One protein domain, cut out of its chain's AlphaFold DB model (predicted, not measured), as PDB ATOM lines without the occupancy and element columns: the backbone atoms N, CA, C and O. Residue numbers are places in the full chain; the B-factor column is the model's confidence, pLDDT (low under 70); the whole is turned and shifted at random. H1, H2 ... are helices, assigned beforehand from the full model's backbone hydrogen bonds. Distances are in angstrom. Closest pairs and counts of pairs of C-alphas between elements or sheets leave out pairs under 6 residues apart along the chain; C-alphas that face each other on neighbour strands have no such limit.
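What this domain is: This is residues 511 to 587 and 595 to 642 of the 645 residues of an uncharacterized protein of Verrucomicrobia bacterium CG1_02_43_26 (UniProt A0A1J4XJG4). H5 forms the core, with the hairpin of H3 and H4 packed on one side and H6 on another, running nearly alongside H5 and on past its end. H2 meets H5 about perpendicularly, and H1 crosses H3. The 125 printed residues include six named helices, H1 to H6 in chain order, and no named strand; the class is all helix. The whole is compact, with a radius of gyration of the C-alphas of 13.7 A and spans of 42 by 29 by 27 A.

How they stand to each other: H1, residues 515 to 528, touches H3, residues 548 to 564, at a steep tilt of 48 degrees; the closest C-alphas, Ile 521 and Val 561, are 6.4 A apart. H2, residues 530 to 536, touches the hub H5, residues 596 to 609, at 86 degrees, with closest C-alphas Val 536 and Val 600 5.1 A apart. H3 and H4, residues 568 to 584, form a helical hairpin at 14 degrees; the closest C-alphas, Asn 559 and Gly 571, are 3.8 A apart. H3, H4 and H5 make an up-and-down bundle, each running against the one before, though H3 and H5 only just touch, with 3 pairs of C-alphas within 8 A. H6, residues 622 to 641, touches H5 with residues 623 to 631 alone, the same way at 19 degrees; the closest C-alphas, Leu 609 and Phe 631, are 4.8 A apart. Every O i to N i+4 pair is within hydrogen-bond range in H2, H3, H4 and H6; H1 has 8 of 10 and H5 9 of 10.

Where its parts are: H1 begins at C-alpha 515 (-1.394, 48.853, 53.503). H3 is 24.8 A long, H4 24.9 A and H6 29.0 A, ending at C-alpha 641 (15.897, 43.018, 49.415).

The domain as a whole: Residues 588 to 594 are cut out, leaving 12.6 A between C-alphas 587 and 595. The links H2 to H3 and H5 to H6 are long. Mean pLDDT of the printed part is 73.7, with 31 residues under 70, among them 541 to 547 and 636 to 642.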
ATOM      1  N   LYS A 511       7.666  43.361  44.530       70.06
ATOM      2  CA  LYS A 511       6.965  44.548  45.020       70.06
ATOM      3  C   LYS A 511       5.468  44.255  45.137       70.06
ATOM      4  O   LYS A 511       4.775  44.096  44.133       70.06
ATOM      5  N   LEU A 512       4.990  44.179  46.373       75.62
ATOM      6  CA  LEU A 512       3.584  43.963  46.709       75.62
ATOM      7  C   LEU A 512       2.933  45.272  47.172       75.62
ATOM      8  O   LEU A 512       3.645  46.148  47.669       75.62
ATOM      9  N   PRO A 513       1.600  45.408  47.052       76.56
ATOM     10  CA  PRO A 513       0.872  46.518  47.652       76.56
ATOM     11  C   PRO A 513       1.128  46.594  49.161       76.56
ATOM     12  O   PRO A 513       1.003  45.596  49.876       76.56
ATOM     13  N   ASP A 514       1.476  47.782  49.649       73.00
ATOM     14  CA  ASP A 514       1.497  48.089  51.078       73.00
ATOM     15  C   ASP A 514       0.077  48.407  51.585       73.00
ATOM     16  O   ASP A 514      -0.878  48.508  50.810       73.00
ATOM     17  N   ALA A 515      -0.086  48.580  52.900       67.19
ATOM     18  CA  ALA A 515      -1.394  48.853  53.503       67.19
ATOM     19  C   ALA A 515      -2.057  50.128  52.935       67.19
ATOM     20  O   ALA A 515      -3.278  50.192  52.770       67.19
ATOM     21  N   THR A 516      -1.254  51.139  52.592       69.88
ATOM     22  CA  THR A 516      -1.726  52.418  52.051       69.88
ATOM     23  C   THR A 516      -2.165  52.298  50.589       69.88
ATOM     24  O   THR A 516      -3.197  52.855  50.202       69.88
ATOM     25  N   SER A 517      -1.424  51.553  49.769       72.31
ATOM     26  CA  SER A 517      -1.770  51.259  48.376       72.31
ATOM     27  C   SER A 517      -2.958  50.315  48.297       72.31
ATOM     28  O   SER A 517      -3.828  50.516  47.452       72.31
ATOM     29  N   PHE A 518      -3.055  49.346  49.210       70.38
ATOM     30  CA  PHE A 518      -4.194  48.441  49.297       70.38
ATOM     31  C   PHE A 518      -5.511  49.205  49.455       70.38
ATOM     32  O   PHE A 518      -6.452  48.946  48.711       70.38
ATOM     33  N   ALA A 519      -5.582  50.189  50.356       71.06
ATOM     34  CA  ALA A 519      -6.797  50.983  50.542       71.06
ATOM     35  C   ALA A 519      -7.237  51.696  49.246       71.06
ATOM     36  O   ALA A 519      -8.428  51.766  48.941       71.06
ATOM     37  N   LYS A 520      -6.279  52.184  48.446       75.25
ATOM     38  CA  LYS A 520      -6.547  52.826  47.147       75.25
ATOM     39  C   LYS A 520      -6.991  51.812  46.088       75.25
ATOM     40  O   LYS A 520      -8.004  52.037  45.431       75.25
ATOM     41  N   ILE A 521      -6.279  50.689  45.979       73.50
ATOM     42  CA  ILE A 521      -6.578  49.591  45.045       73.50
ATOM     43  C   ILE A 521      -7.959  49.000  45.346       73.50
ATOM     44  O   ILE A 521      -8.793  48.897  44.453       73.50
ATOM     45  N   SER A 522      -8.228  48.685  46.612       70.44
ATOM     46  CA  SER A 522      -9.512  48.168  47.088       70.44
ATOM     47  C   SER A 522     -10.653  49.133  46.771       70.44
ATOM     48  O   SER A 522     -11.684  48.711  46.258       70.44
ATOM     49  N   ASN A 523     -10.461  50.443  46.963       74.50
ATOM     50  CA  ASN A 523     -11.467  51.442  46.599       74.50
ATOM     51  C   ASN A 523     -11.741  51.513  45.088       74.50
ATOM     52  O   ASN A 523     -12.901  51.653  44.705       74.50
ATOM     53  N   GLU A 524     -10.727  51.425  44.220       75.81
ATOM     54  CA  GLU A 524     -10.951  51.404  42.763       75.81
ATOM     55  C   GLU A 524     -11.649  50.114  42.309       75.81
ATOM     56  O   GLU A 524     -12.602  50.160  41.527       75.81
ATOM     57  N   VAL A 525     -11.261  48.969  42.871       71.81
ATOM     58  CA  VAL A 525     -11.881  47.666  42.578       71.81
ATOM     59  C   VAL A 525     -13.330  47.632  43.070       71.81
ATOM     60  O   VAL A 525     -14.227  47.211  42.333       71.81
ATOM     61  N   ASN A 526     -13.595  48.169  44.263       66.75
ATOM     62  CA  ASN A 526     -14.932  48.280  44.845       66.75
ATOM     63  C   ASN A 526     -15.853  49.253  44.103       66.75
ATOM     64  O   ASN A 526     -17.058  49.207  44.324       66.75
ATOM     65  N   LYS A 527     -15.356  50.120  43.216       74.75
ATOM     66  CA  LYS A 527     -16.245  50.931  42.363       74.75
ATOM     67  C   LYS A 527     -16.897  50.110  41.252       74.75
ATOM     68  O   LYS A 527     -18.010  50.425  40.853       74.75
ATOM     69  N   THR A 528     -16.229  49.053  40.790       72.62
ATOM     70  CA  THR A 528     -16.597  48.368  39.536       72.62
ATOM     71  C   THR A 528     -16.979  46.905  39.752       72.62
ATOM     72  O   THR A 528     -17.838  46.372  39.058       72.62
ATOM     73  N   HIS A 529     -16.389  46.251  40.754       70.81
ATOM     74  CA  HIS A 529     -16.610  44.835  41.060       70.81
ATOM     75  C   HIS A 529     -16.956  44.583  42.530       70.81
ATOM     76  O   HIS A 529     -16.724  43.482  43.035       70.81
ATOM     77  N   LYS A 530     -17.544  45.580  43.207       72.88
ATOM     78  CA  LYS A 530     -17.920  45.516  44.630       72.88
ATOM     79  C   LYS A 530     -18.607  44.214  45.009       72.88
ATOM     80  O   LYS A 530     -18.246  43.583  45.984       72.88
ATOM     81  N   GLU A 531     -19.594  43.801  44.214       71.75
ATOM     82  CA  GLU A 531     -20.398  42.616  44.504       71.75
ATOM     83  C   GLU A 531     -19.555  41.335  44.521       71.75
ATOM     84  O   GLU A 531     -19.700  40.528  45.429       71.75
ATOM     85  N   ILE A 532     -18.635  41.168  43.566       71.81
ATOM     86  CA  ILE A 532     -17.766  39.986  43.502       71.81
ATOM     87  C   ILE A 532     -16.726  40.040  44.623       71.81
ATOM     88  O   ILE A 532     -16.475  39.025  45.264       71.81
ATOM     89  N   PHE A 533     -16.156  41.214  44.894       74.50
ATOM     90  CA  PHE A 533     -15.202  41.409  45.985       74.50
ATOM     91  C   PHE A 533     -15.835  41.111  47.357       74.50
ATOM     92  O   PHE A 533     -15.262  40.370  48.156       74.50
ATOM     93  N   ASP A 534     -17.058  41.602  47.589       75.38
ATOM     94  CA  ASP A 534     -17.845  41.336  48.795       75.38
ATOM     95  C   ASP A 534     -18.157  39.837  48.951       75.38
ATOM     96  O   ASP A 534     -18.083  39.310  50.059       75.38
ATOM     97  N   ILE A 535     -18.469  39.128  47.858       73.75
ATOM     98  CA  ILE A 535     -18.697  37.673  47.885       73.75
ATOM     99  C   ILE A 535     -17.389  36.916  48.177       73.75
ATOM    100  O   ILE A 535     -17.387  35.997  48.993       73.75
ATOM    101  N   VAL A 536     -16.272  37.307  47.549       76.56
ATOM    102  CA  VAL A 536     -14.949  36.672  47.720       76.56
ATOM    103  C   VAL A 536     -14.499  36.700  49.179       76.56
ATOM    104  O   VAL A 536     -14.061  35.677  49.701       76.56
ATOM    105  N   PHE A 537     -14.660  37.831  49.863       74.12
ATOM    106  CA  PHE A 537     -14.248  37.975  51.263       74.12
ATOM    107  C   PHE A 537     -15.347  37.651  52.286       74.12
ATOM    108  O   PHE A 537     -15.100  37.736  53.488       74.12
ATOM    109  N   GLY A 538     -16.526  37.210  51.833       68.31
ATOM    110  CA  GLY A 538     -17.623  36.782  52.706       68.31
ATOM    111  C   GLY A 538     -18.394  37.929  53.369       68.31
ATOM    112  O   GLY A 538     -19.066  37.707  54.369       68.31
ATOM    113  N   PHE A 539     -18.317  39.145  52.821       68.25
ATOM    114  CA  PHE A 539     -19.122  40.297  53.248       68.25
ATOM    115  C   PHE A 539     -20.569  40.240  52.729       68.25
ATOM    116  O   PHE A 539     -21.436  40.949  53.240       68.25
ATOM    117  N   LYS A 540     -20.847  39.401  51.721       70.12
ATOM    118  CA  LYS A 540     -22.196  39.090  51.225       70.12
ATOM    119  C   LYS A 540     -22.376  37.587  51.051       70.12
ATOM    120  O   LYS A 540     -21.458  36.897  50.612       70.12
ATOM    121  N   GLU A 541     -23.579  37.097  51.346       61.66
ATOM    122  CA  GLU A 541     -23.943  35.702  51.097       61.66
ATOM    123  C   GLU A 541     -23.905  35.373  49.601       61.66
ATOM    124  O   GLU A 541     -24.362  36.139  48.746       61.66
ATOM    125  N   ASN A 542     -23.356  34.200  49.285       61.81
ATOM    126  CA  ASN A 542     -23.186  33.733  47.917       61.81
ATOM    127  C   ASN A 542     -24.494  33.147  47.357       61.81
ATOM    128  O   ASN A 542     -24.632  31.933  47.223       61.81
ATOM    129  N   ASN A 543     -25.446  34.017  47.019       55.69
ATOM    130  CA  ASN A 543     -26.730  33.623  46.422       55.69
ATOM    131  C   ASN A 543     -26.723  33.666  44.879       55.69
ATOM    132  O   ASN A 543     -27.726  33.344  44.245       55.69
ATOM    133  N   LYS A 544     -25.603  34.062  44.253       54.03
ATOM    134  CA  LYS A 544     -25.438  34.158  42.792       54.03
ATOM    135  C   LYS A 544     -24.271  33.304  42.309       54.03
ATOM    136  O   LYS A 544     -23.208  33.283  42.911       54.03
ATOM    137  N   VAL A 545     -24.429  32.669  41.150       60.03
ATOM    138  CA  VAL A 545     -23.353  31.899  40.509       60.03
ATOM    139  C   VAL A 545     -22.264  32.853  39.988       60.03
ATOM    140  O   VAL A 545     -22.478  33.618  39.039       60.03
ATOM    141  N   ILE A 546     -21.083  32.818  40.615       65.12
ATOM    142  CA  ILE A 546     -19.845  33.364  40.044       65.12
ATOM    143  C   ILE A 546     -19.347  32.362  39.001       65.12
ATOM    144  O   ILE A 546     -19.195  31.180  39.302       65.12
ATOM    145  N   ASN A 547     -19.117  32.829  37.774       68.69
ATOM    146  CA  ASN A 547     -18.642  32.013  36.661       68.69
ATOM    147  C   ASN A 547     -17.187  32.362  36.293       68.69
ATOM    148  O   ASN A 547     -16.615  33.341  36.776       68.69
ATOM    149  N   HIS A 548     -16.606  31.547  35.415       71.00
ATOM    150  CA  HIS A 548     -15.224  31.664  34.950       71.00
ATOM    151  C   HIS A 548     -14.889  33.053  34.374       71.00
ATOM    152  O   HIS A 548     -13.875  33.654  34.729       71.00
ATOM    153  N   GLU A 549     -15.764  33.601  33.528       73.12
ATOM    154  CA  GLU A 549     -15.553  34.904  32.890       73.12
ATOM    155  C   GLU A 549     -15.511  36.051  33.898       73.12
ATOM    156  O   GLU A 549     -14.629  36.907  33.819       73.12
ATOM    157  N   LYS A 550     -16.411  36.050  34.892       75.00
ATOM    158  CA  LYS A 550     -16.423  37.054  35.969       75.00
ATOM    159  C   LYS A 550     -15.133  37.019  36.786       75.00
ATOM    160  O   LYS A 550     -14.620  38.070  37.166       75.00
ATOM    161  N   VAL A 551     -14.589  35.826  37.014       75.38
ATOM    162  CA  VAL A 551     -13.334  35.627  37.747       75.38
ATOM    163  C   VAL A 551     -12.133  36.159  36.959       75.38
ATOM    164  O   VAL A 551     -11.333  36.930  37.492       75.38
ATOM    165  N   ILE A 552     -12.022  35.807  35.675       75.44
ATOM    166  CA  ILE A 552     -10.938  36.301  34.812       75.44
ATOM    167  C   ILE A 552     -11.047  37.813  34.589       75.44
ATOM    168  O   ILE A 552     -10.027  38.504  34.587       75.44
ATOM    169  N   SER A 553     -12.263  38.334  34.414       79.25
ATOM    170  CA  SER A 553     -12.521  39.767  34.243       79.25
ATOM    171  C   SER A 553     -12.048  40.567  35.459       79.25
ATOM    172  O   SER A 553     -11.286  41.524  35.309       79.25
ATOM    173  N   LEU A 554     -12.372  40.105  36.671       80.62
ATOM    174  CA  LEU A 554     -11.907  40.733  37.907       80.62
ATOM    175  C   LEU A 554     -10.374  40.716  38.032       80.62
ATOM    176  O   LEU A 554      -9.777  41.737  38.372       80.62
ATOM    177  N   ALA A 555      -9.719  39.595  37.716       82.56
ATOM    178  CA  ALA A 555      -8.256  39.514  37.742       82.56
ATOM    179  C   ALA A 555      -7.602  40.473  36.727       82.56
ATOM    180  O   ALA A 555      -6.612  41.134  37.042       82.56
ATOM    181  N   ARG A 556      -8.172  40.599  35.520       82.62
ATOM    182  CA  ARG A 556      -7.706  41.554  34.498       82.62
ATOM    183  C   ARG A 556      -7.876  43.002  34.948       82.62
ATOM    184  O   ARG A 556      -6.962  43.798  34.754       82.62
ATOM    185  N   HIS A 557      -9.003  43.340  35.572       83.19
ATOM    186  CA  HIS A 557      -9.203  44.681  36.108       83.19
ATOM    187  C   HIS A 557      -8.205  44.978  37.237       83.19
ATOM    188  O   HIS A 557      -7.552  46.019  37.234       83.19
ATOM    189  N   LEU A 558      -7.982  44.030  38.148       81.31
ATOM    190  CA  LEU A 558      -6.957  44.171  39.180       81.31
ATOM    191  C   LEU A 558      -5.562  44.410  38.596       81.31
ATOM    192  O   LEU A 558      -4.839  45.250  39.119       81.31
ATOM    193  N   ASN A 559      -5.202  43.760  37.487       86.25
ATOM    194  CA  ASN A 559      -3.946  44.042  36.790       86.25
ATOM    195  C   ASN A 559      -3.848  45.501  36.305       86.25
ATOM    196  O   ASN A 559      -2.806  46.134  36.477       86.25
ATOM    197  N   LEU A 560      -4.924  46.055  35.740       81.88
ATOM    198  CA  LEU A 560      -4.958  47.456  35.300       81.88
ATOM    199  C   LEU A 560      -4.783  48.420  36.479       81.88
ATOM    200  O   LEU A 560      -3.951  49.327  36.418       81.88
ATOM    201  N   VAL A 561      -5.513  48.187  37.573       81.81
ATOM    202  CA  VAL A 561      -5.437  49.008  38.793       81.81
ATOM    203  C   VAL A 561      -4.045  48.906  39.420       81.81
ATOM    204  O   VAL A 561      -3.413  49.920  39.699       81.81
ATOM    205  N   LEU A 562      -3.507  47.696  39.582       82.00
ATOM    206  CA  LEU A 562      -2.163  47.473  40.118       82.00
ATOM    207  C   LEU A 562      -1.085  48.135  39.253       82.00
ATOM    208  O   LEU A 562      -0.189  48.790  39.784       82.00
ATOM    209  N   SER A 563      -1.199  48.035  37.928       81.69
ATOM    210  CA  SER A 563      -0.281  48.690  36.991       81.69
ATOM    211  C   SER A 563      -0.276  50.209  37.157       81.69
ATOM    212  O   SER A 563       0.797  50.811  37.196       81.69
ATOM    213  N   LYS A 564      -1.452  50.825  37.345       81.62
ATOM    214  CA  LYS A 564      -1.601  52.271  37.588       81.62
ATOM    215  C   LYS A 564      -0.869  52.742  38.850       81.62
ATOM    216  O   LYS A 564      -0.386  53.870  38.887       81.62
ATOM    217  N   TYR A 565      -0.749  51.881  39.861       79.31
ATOM    218  CA  TYR A 565      -0.053  52.178  41.119       79.31
ATOM    219  C   TYR A 565       1.397  51.662  41.167       79.31
ATOM    220  O   TYR A 565       2.011  51.651  42.231       79.31
ATOM    221  N   GLY A 566       1.976  51.264  40.028       74.69
ATOM    222  CA  GLY A 566       3.378  50.836  39.951       74.69
ATOM    223  C   GLY A 566       3.627  49.382  40.369       74.69
ATOM    224  O   GLY A 566       4.761  49.021  40.678       74.69
ATOM    225  N   PHE A 567       2.582  48.548  40.355       79.12
ATOM    226  CA  PHE A 567       2.618  47.111  40.650       79.12
ATOM    227  C   PHE A 567       2.289  46.268  39.401       79.12
ATOM    228  O   PHE A 567       1.607  45.248  39.491       79.12
ATOM    229  N   SER A 568       2.748  46.682  38.216       71.56
ATOM    230  CA  SER A 568       2.407  46.034  36.935       71.56
ATOM    231  C   SER A 568       2.803  44.556  36.868       71.56
ATOM    232  O   SER A 568       2.020  43.723  36.418       71.56
ATOM    233  N   THR A 569       3.982  44.201  37.385       72.50
ATOM    234  CA  THR A 569       4.443  42.805  37.460       72.50
ATOM    235  C   THR A 569       3.548  41.959  38.369       72.50
ATOM    236  O   THR A 569       3.150  40.858  38.000       72.50
ATOM    237  N   CYS A 570       3.173  42.503  39.531       76.44
ATOM    238  CA  CYS A 570       2.271  41.867  40.492       76.44
ATOM    239  C   CYS A 570       0.883  41.615  39.874       76.44
ATOM    240  O   CYS A 570       0.328  40.525  40.006       76.44
ATOM    241  N   GLY A 571       0.355  42.587  39.124       79.81
ATOM    242  CA  GLY A 571      -0.912  42.453  38.408       79.81
ATOM    243  C   GLY A 571      -0.893  41.378  37.318       79.81
ATOM    244  O   GLY A 571      -1.835  40.590  37.212       79.81
ATOM    245  N   ALA A 572       0.182  41.303  36.530       75.00
ATOM    246  CA  ALA A 572       0.322  40.296  35.482       75.00
ATOM    247  C   ALA A 572       0.425  38.872  36.059       75.00
ATOM    248  O   ALA A 572      -0.218  37.946  35.558       75.00
ATOM    249  N   GLU A 573       1.186  38.703  37.143       76.25
ATOM    250  CA  GLU A 573       1.316  37.427  37.852       76.25
ATOM    251  C   GLU A 573      -0.004  36.977  38.492       76.25
ATOM    252  O   GLU A 573      -0.339  35.794  38.416       76.25
ATOM    253  N   LEU A 574      -0.794  37.904  39.047       84.44
ATOM    254  CA  LEU A 574      -2.125  37.605  39.580       84.44
ATOM    255  C   LEU A 574      -3.040  36.999  38.506       84.44
ATOM    256  O   LEU A 574      -3.720  36.005  38.757       84.44
ATOM    257  N   VAL A 575      -3.052  37.567  37.297       82.06
ATOM    258  CA  VAL A 575      -3.870  37.048  36.186       82.06
ATOM    259  C   VAL A 575      -3.430  35.642  35.785       82.06
ATOM    260  O   VAL A 575      -4.280  34.786  35.531       82.06
ATOM    261  N   ALA A 576      -2.119  35.398  35.721       76.06
ATOM    262  CA  ALA A 576      -1.576  34.085  35.393       76.06
ATOM    263  C   ALA A 576      -1.939  33.039  36.460       76.06
ATOM    264  O   ALA A 576      -2.398  31.951  36.115       76.06
ATOM    265  N   GLU A 577      -1.810  33.386  37.742       81.81
ATOM    266  CA  GLU A 577      -2.153  32.512  38.869       81.81
ATOM    267  C   GLU A 577      -3.634  32.116  38.848       81.81
ATOM    268  O   GLU A 577      -3.972  30.930  38.913       81.81
ATOM    269  N   VAL A 578      -4.521  33.102  38.684       82.00
ATOM    270  CA  VAL A 578      -5.971  32.882  38.629       82.00
ATOM    271  C   VAL A 578      -6.333  31.965  37.456       82.00
ATOM    272  O   VAL A 578      -7.070  30.998  37.640       82.00
ATOM    273  N   LYS A 579      -5.776  32.204  36.259       76.00
ATOM    274  CA  LYS A 579      -6.026  31.356  35.081       76.00
ATOM    275  C   LYS A 579      -5.549  29.917  35.277       76.00
ATOM    276  O   LYS A 579      -6.295  28.988  34.979       76.00
ATOM    277  N   ASN A 580      -4.339  29.735  35.802       74.38
ATOM    278  CA  ASN A 580      -3.760  28.409  36.008       74.38
ATOM    279  C   ASN A 580      -4.585  27.589  37.004       74.38
ATOM    280  O   ASN A 580      -4.875  26.419  36.767       74.38
ATOM    281  N   ARG A 581      -5.005  28.199  38.116       71.12
ATOM    282  CA  ARG A 581      -5.689  27.474  39.195       71.12
ATOM    283  C   ARG A 581      -7.138  27.140  38.889       71.12
ATOM    284  O   ARG A 581      -7.606  26.091  39.322       71.12
ATOM    285  N   ILE A 582      -7.819  27.975  38.107       69.44
ATOM    286  CA  ILE A 582      -9.164  27.656  37.620       69.44
ATOM    287  C   ILE A 582      -9.125  26.495  36.622       69.44
ATOM    288  O   ILE A 582     -10.047  25.691  36.600       69.44
ATOM    289  N   HIS A 583      -8.060  26.371  35.827       59.47
ATOM    290  CA  HIS A 583      -7.924  25.282  34.861       59.47
ATOM    291  C   HIS A 583      -7.595  23.932  35.532       59.47
ATOM    292  O   HIS A 583      -8.200  22.920  35.203       59.47
ATOM    293  N   ILE A 584      -6.697  23.918  36.528       52.75
ATOM    294  CA  ILE A 584      -6.180  22.685  37.162       52.75
ATOM    295  C   ILE A 584      -7.247  21.868  37.913       52.75
ATOM    296  O   ILE A 584      -7.126  20.651  38.013       52.75
ATOM    297  N   ARG A 585      -8.274  22.503  38.490       51.75
ATOM    298  CA  ARG A 585      -9.281  21.799  39.309       51.75
ATOM    299  C   ARG A 585     -10.531  21.368  38.527       51.75
ATOM    300  O   ARG A 585     -11.432  20.788  39.132       51.75
ATOM    301  N   HIS A 586     -10.585  21.601  37.213       58.06
ATOM    302  CA  HIS A 586     -11.766  21.331  36.387       58.06
ATOM    303  C   HIS A 586     -11.416  20.620  35.073       58.06
ATOM    304  O   HIS A 586     -11.614  21.165  33.989       58.06
ATOM    305  N   ASP A 587     -10.952  19.371  35.190       47.19
ATOM    306  CA  ASP A 587     -10.966  18.418  34.077       47.19
ATOM    307  C   ASP A 587     -12.409  17.947  33.816       47.19
ATOM    308  O   ASP A 587     -13.147  17.486  34.691       47.19
ATOM    309  N   LEU A 595     -20.189  24.110  40.703       56.75
ATOM    310  CA  LEU A 595     -19.050  24.600  41.524       56.75
ATOM    311  C   LEU A 595     -18.817  26.134  41.601       56.75
ATOM    312  O   LEU A 595     -17.713  26.597  41.327       56.75
ATOM    313  N   PRO A 596     -19.780  26.940  42.109       62.91
ATOM    314  CA  PRO A 596     -19.572  28.366  42.420       62.91
ATOM    315  C   PRO A 596     -18.629  28.639  43.609       62.91
ATOM    316  O   PRO A 596     -18.012  29.699  43.676       62.91
ATOM    317  N   LYS A 597     -18.527  27.713  44.577       67.38
ATOM    318  CA  LYS A 597     -17.782  27.926  45.836       67.38
ATOM    319  C   LYS A 597     -16.262  27.897  45.643       67.38
ATOM    320  O   LYS A 597     -15.548  28.678  46.257       67.38
ATOM    321  N   HIS A 598     -15.771  27.038  44.757       73.44
ATOM    322  CA  HIS A 598     -14.336  26.887  44.546       73.44
ATOM    323  C   HIS A 598     -13.708  28.111  43.851       73.44
ATOM    324  O   HIS A 598     -12.609  28.527  44.203       73.44
ATOM    325  N   TYR A 599     -14.418  28.762  42.924       76.69
ATOM    326  CA  TYR A 599     -13.937  29.997  42.290       76.69
ATOM    327  C   TYR A 599     -13.755  31.149  43.277       76.69
ATOM    328  O   TYR A 599     -12.819  31.934  43.137       76.69
ATOM    329  N   VAL A 600     -14.612  31.214  44.298       77.31
ATOM    330  CA  VAL A 600     -14.477  32.152  45.420       77.31
ATOM    331  C   VAL A 600     -13.183  31.865  46.187       77.31
ATOM    332  O   VAL A 600     -12.426  32.791  46.453       77.31
ATOM    333  N   GLU A 601     -12.877  30.595  46.467       77.62
ATOM    334  CA  GLU A 601     -11.647  30.179  47.164       77.62
ATOM    335  C   GLU A 601     -10.373  30.449  46.339       77.62
ATOM    336  O   GLU A 601      -9.392  30.969  46.875       77.62
ATOM    337  N   VAL A 602     -10.386  30.187  45.024       77.50
ATOM    338  CA  VAL A 602      -9.250  30.505  44.134       77.50
ATOM    339  C   VAL A 602      -9.013  32.004  44.070       77.50
ATOM    340  O   VAL A 602      -7.871  32.445  44.207       77.50
ATOM    341  N   LEU A 603     -10.072  32.794  43.875       80.00
ATOM    342  CA  LEU A 603      -9.973  34.251  43.856       80.00
ATOM    343  C   LEU A 603      -9.442  34.782  45.178       80.00
ATOM    344  O   LEU A 603      -8.490  35.555  45.183       80.00
ATOM    345  N   ARG A 604     -10.016  34.328  46.294       84.88
ATOM    346  CA  ARG A 604      -9.628  34.766  47.630       84.88
ATOM    347  C   ARG A 604      -8.172  34.435  47.932       84.88
ATOM    348  O   ARG A 604      -7.407  35.333  48.268       84.88
ATOM    349  N   SER A 605      -7.760  33.181  47.754       85.19
ATOM    350  CA  SER A 605      -6.374  32.766  48.000       85.19
ATOM    351  C   SER A 605      -5.383  33.467  47.064       85.19
ATOM    352  O   SER A 605      -4.301  33.853  47.500       85.19
ATOM    353  N   SER A 606      -5.758  33.715  45.805       86.06
ATOM    354  CA  SER A 606      -4.935  34.505  44.878       86.06
ATOM    355  C   SER A 606      -4.828  35.960  45.339       86.06
ATOM    356  O   SER A 606      -3.736  36.508  45.400       86.06
ATOM    357  N   PHE A 607      -5.921  36.593  45.760       84.38
ATOM    358  CA  PHE A 607      -5.881  37.962  46.282       84.38
ATOM    359  C   PHE A 607      -5.001  38.076  47.524       84.38
ATOM    360  O   PHE A 607      -4.185  38.993  47.608       84.38
ATOM    361  N   ILE A 608      -5.082  37.097  48.427       83.25
ATOM    362  CA  ILE A 608      -4.216  37.012  49.603       83.25
ATOM    363  C   ILE A 608      -2.739  36.930  49.198       83.25
ATOM    364  O   ILE A 608      -1.937  37.726  49.682       83.25
ATOM    365  N   LEU A 609      -2.376  36.042  48.263       81.38
ATOM    366  CA  LEU A 609      -0.993  35.880  47.780       81.38
ATOM    367  C   LEU A 609      -0.376  37.171  47.230       81.38
ATOM    368  O   LEU A 609       0.834  37.381  47.348       81.38
ATOM    369  N   PHE A 610      -1.204  38.021  46.627       81.62
ATOM    370  CA  PHE A 610      -0.787  39.272  45.999       81.62
ATOM    371  C   PHE A 610      -1.065  40.513  46.866       81.62
ATOM    372  O   PHE A 610      -0.933  41.637  46.386       81.62
ATOM    373  N   GLY A 611      -1.389  40.334  48.153       77.38
ATOM    374  CA  GLY A 611      -1.540  41.435  49.112       77.38
ATOM    375  C   GLY A 611      -2.806  42.269  48.942       77.38
ATOM    376  O   GLY A 611      -2.869  43.404  49.405       77.38
ATOM    377  N   ILE A 612      -3.822  41.717  48.284       80.12
ATOM    378  CA  ILE A 612      -5.139  42.327  48.123       80.12
ATOM    379  C   ILE A 612      -6.042  41.771  49.232       80.12
ATOM    380  O   ILE A 612      -6.898  40.930  48.984       80.12
ATOM    381  N   ILE A 613      -5.819  42.194  50.479       78.25
ATOM    382  CA  ILE A 613      -6.528  41.672  51.659       78.25
ATOM    383  C   ILE A 613      -7.201  42.826  52.406       78.25
ATOM    384  O   ILE A 613      -6.493  43.743  52.820       78.25
ATOM    385  N   PRO A 614      -8.533  42.805  52.613       74.25
ATOM    386  CA  PRO A 614      -9.217  43.815  53.412       74.25
ATOM    387  C   PRO A 614      -8.607  43.951  54.808       74.25
ATOM    388  O   PRO A 614      -8.249  42.958  55.445       74.25
ATOM    389  N   ASN A 615      -8.536  45.185  55.310       69.69
ATOM    390  CA  ASN A 615      -8.111  45.427  56.685       69.69
ATOM    391  C   ASN A 615      -9.037  44.662  57.644       69.69
ATOM    392  O   ASN A 615     -10.258  44.756  57.520       69.69
ATOM    393  N   ASN A 616      -8.451  43.941  58.605       70.69
ATOM    394  CA  ASN A 616      -9.148  43.129  59.614       70.69
ATOM    395  C   ASN A 616      -9.864  41.876  59.081       70.69
ATOM    396  O   ASN A 616     -10.713  41.319  59.774       70.69
ATOM    397  N   TRP A 617      -9.547  41.422  57.868       81.38
ATOM    398  CA  TRP A 617     -10.044  40.142  57.374       81.38
ATOM    399  C   TRP A 617      -9.239  38.966  57.953       81.38
ATOM    400  O   TRP A 617      -8.006  38.997  57.957       81.38
ATOM    401  N   GLU A 618      -9.933  37.921  58.413       79.81
ATOM    402  CA  GLU A 618      -9.328  36.704  58.968       79.81
ATOM    403  C   GLU A 618      -9.482  35.501  58.019       79.81
ATOM    404  O   GLU A 618     -10.536  35.356  57.391       79.81
ATOM    405  N   PRO A 619      -8.470  34.611  57.920       83.69
ATOM    406  CA  PRO A 619      -8.543  33.390  57.116       83.69
ATOM    407  C   PRO A 619      -9.744  32.511  57.474       83.69
ATOM    408  O   PRO A 619      -9.962  32.202  58.643       83.69
ATOM    409  N   GLN A 620     -10.494  32.057  56.465       78.88
ATOM    410  CA  GLN A 620     -11.701  31.242  56.666       78.88
ATOM    411  C   GLN A 620     -11.494  29.764  56.317       78.88
ATOM    412  O   GLN A 620     -12.227  28.898  56.790       78.88
ATOM    413  N   THR A 621     -10.517  29.462  55.465       81.12
ATOM    414  CA  THR A 621     -10.215  28.109  54.985       81.12
ATOM    415  C   THR A 621      -8.729  27.801  55.119       81.12
ATOM    416  O   THR A 621      -7.904  28.712  55.181       81.12
ATOM    417  N   GLN A 622      -8.361  26.516  55.117       76.69
ATOM    418  CA  GLN A 622      -6.948  26.107  55.107       76.69
ATOM    419  C   GLN A 622      -6.188  26.714  53.914       76.69
ATOM    420  O   GLN A 622      -5.045  27.135  54.053       76.69
ATOM    421  N   GLU A 623      -6.849  26.836  52.761       79.75
ATOM    422  CA  GLU A 623      -6.280  27.452  51.559       79.75
ATOM    423  C   GLU A 623      -5.965  28.947  51.764       79.75
ATOM    424  O   GLU A 623      -4.967  29.449  51.244       79.75
ATOM    425  N   ASP A 624      -6.766  29.645  52.575       81.44
ATOM    426  CA  ASP A 624      -6.514  31.036  52.953       81.44
ATOM    427  C   ASP A 624      -5.331  31.161  53.925       81.44
ATOM    428  O   ASP A 624      -4.536  32.094  53.801       81.44
ATOM    429  N   PHE A 625      -5.192  30.226  54.872       81.19
ATOM    430  CA  PHE A 625      -4.043  30.178  55.783       81.19
ATOM    431  C   PHE A 625      -2.735  29.968  55.014       81.19
ATOM    432  O   PHE A 625      -1.785  30.729  55.207       81.19
ATOM    433  N   ASP A 626      -2.711  29.003  54.093       77.62
ATOM    434  CA  ASP A 626      -1.542  28.708  53.263       77.62
ATOM    435  C   ASP A 626      -1.180  29.901  52.357       77.62
ATOM    436  O   ASP A 626      -0.004  30.226  52.155       77.62
ATOM    437  N   ALA A 627      -2.189  30.583  51.804       83.06
ATOM    438  CA  ALA A 627      -1.993  31.795  51.013       83.06
ATOM    439  C   ALA A 627      -1.441  32.951  51.861       83.06
ATOM    440  O   ALA A 627      -0.535  33.660  51.419       83.06
ATOM    441  N   LEU A 628      -1.946  33.124  53.087       83.06
ATOM    442  CA  LEU A 628      -1.505  34.176  54.000       83.06
ATOM    443  C   LEU A 628      -0.066  33.942  54.475       83.06
ATOM    444  O   LEU A 628       0.704  34.897  54.588       83.06
ATOM    445  N   GLU A 629       0.318  32.692  54.729       78.81
ATOM    446  CA  GLU A 629       1.699  32.332  55.054       78.81
ATOM    447  C   GLU A 629       2.638  32.681  53.892       78.81
ATOM    448  O   GLU A 629       3.608  33.415  54.083       78.81
ATOM    449  N   LYS A 630       2.292  32.272  52.664       79.44
ATOM    450  CA  LYS A 630       3.055  32.612  51.451       79.44
ATOM    451  C   LYS A 630       3.164  34.122  51.225       79.44
ATOM    452  O   LYS A 630       4.238  34.606  50.861       79.44
ATOM    453  N   PHE A 631       2.092  34.873  51.465       82.12
ATOM    454  CA  PHE A 631       2.103  36.335  51.407       82.12
ATOM    455  C   PHE A 631       3.079  36.941  52.425       82.12
ATOM    456  O   PHE A 631       3.932  37.750  52.050       82.12
ATOM    457  N   LYS A 632       3.023  36.510  53.694       76.62
ATOM    458  CA  LYS A 632       3.946  36.964  54.751       76.62
ATOM    459  C   LYS A 632       5.401  36.645  54.407       76.62
ATOM    460  O   LYS A 632       6.274  37.494  54.575       76.62
ATOM    461  N   THR A 633       5.661  35.457  53.867       69.88
ATOM    462  CA  THR A 633       6.984  35.061  53.372       69.88
ATOM    463  C   THR A 633       7.460  35.976  52.240       69.88
ATOM    464  O   THR A 633       8.605  36.429  52.246       69.88
ATOM    465  N   ARG A 634       6.583  36.312  51.286       69.81
ATOM    466  CA  ARG A 634       6.908  37.207  50.166       69.81
ATOM    467  C   ARG A 634       7.201  38.637  50.636       69.81
ATOM    468  O   ARG A 634       8.176  39.229  50.176       69.81
ATOM    469  N   GLN A 635       6.436  39.157  51.599       70.38
ATOM    470  CA  GLN A 635       6.720  40.447  52.241       70.38
ATOM    471  C   GLN A 635       8.066  40.451  52.975       70.38
ATOM    472  O   GLN A 635       8.823  41.415  52.870       70.38
ATOM    473  N   PHE A 636       8.389  39.376  53.697       66.31
ATOM    474  CA  PHE A 636       9.674  39.240  54.379       66.31
ATOM    475  C   PHE A 636      10.853  39.287  53.394       66.31
ATOM    476  O   PHE A 636      11.806  40.032  53.619       66.31
ATOM    477  N   TYR A 637      10.770  38.573  52.265       59.38
ATOM    478  CA  TYR A 637      11.804  38.643  51.226       59.38
ATOM    479  C   TYR A 637      11.944  40.030  50.620       59.38
ATOM    480  O   TYR A 637      13.061  40.487  50.396       59.38
ATOM    481  N   TRP A 638      10.830  40.714  50.376       65.19
ATOM    482  CA  TRP A 638      10.878  42.064  49.838       65.19
ATOM    483  C   TRP A 638      11.583  43.042  50.795       65.19
ATOM    484  O   TRP A 638      12.430  43.806  50.335       65.19
ATOM    485  N   LYS A 639      11.340  42.937  52.111       66.06
ATOM    486  CA  LYS A 639      12.055  43.711  53.147       66.06
ATOM    487  C   LYS A 639      13.542  43.364  53.242       66.06
ATOM    488  O   LYS A 639      14.370  44.241  53.433       66.06
ATOM    489  N   LEU A 640      13.912  42.095  53.059       57.50
ATOM    490  CA  LEU A 640      15.328  41.701  52.993       57.50
ATOM    491  C   LEU A 640      16.051  42.303  51.780       57.50
ATOM    492  O   LEU A 640      17.241  42.604  51.854       57.50
ATOM    493  N   ILE A 641      15.349  42.452  50.655       58.66
ATOM    494  CA  ILE A 641      15.897  43.018  49.415       58.66
ATOM    495  C   ILE A 641      15.892  44.562  49.459       58.66
ATOM    496  O   ILE A 641      16.702  45.202  48.780       58.66
ATOM    497  N   ASN A 642      15.011  45.162  50.266       60.59
ATOM    498  CA  ASN A 642      14.874  46.606  50.467       60.59
ATOM    499  C   ASN A 642      14.921  46.953  51.963       60.59
ATOM    500  O   ASN A 642      13.904  47.340  52.517       60.59
TER     501      ASN A 642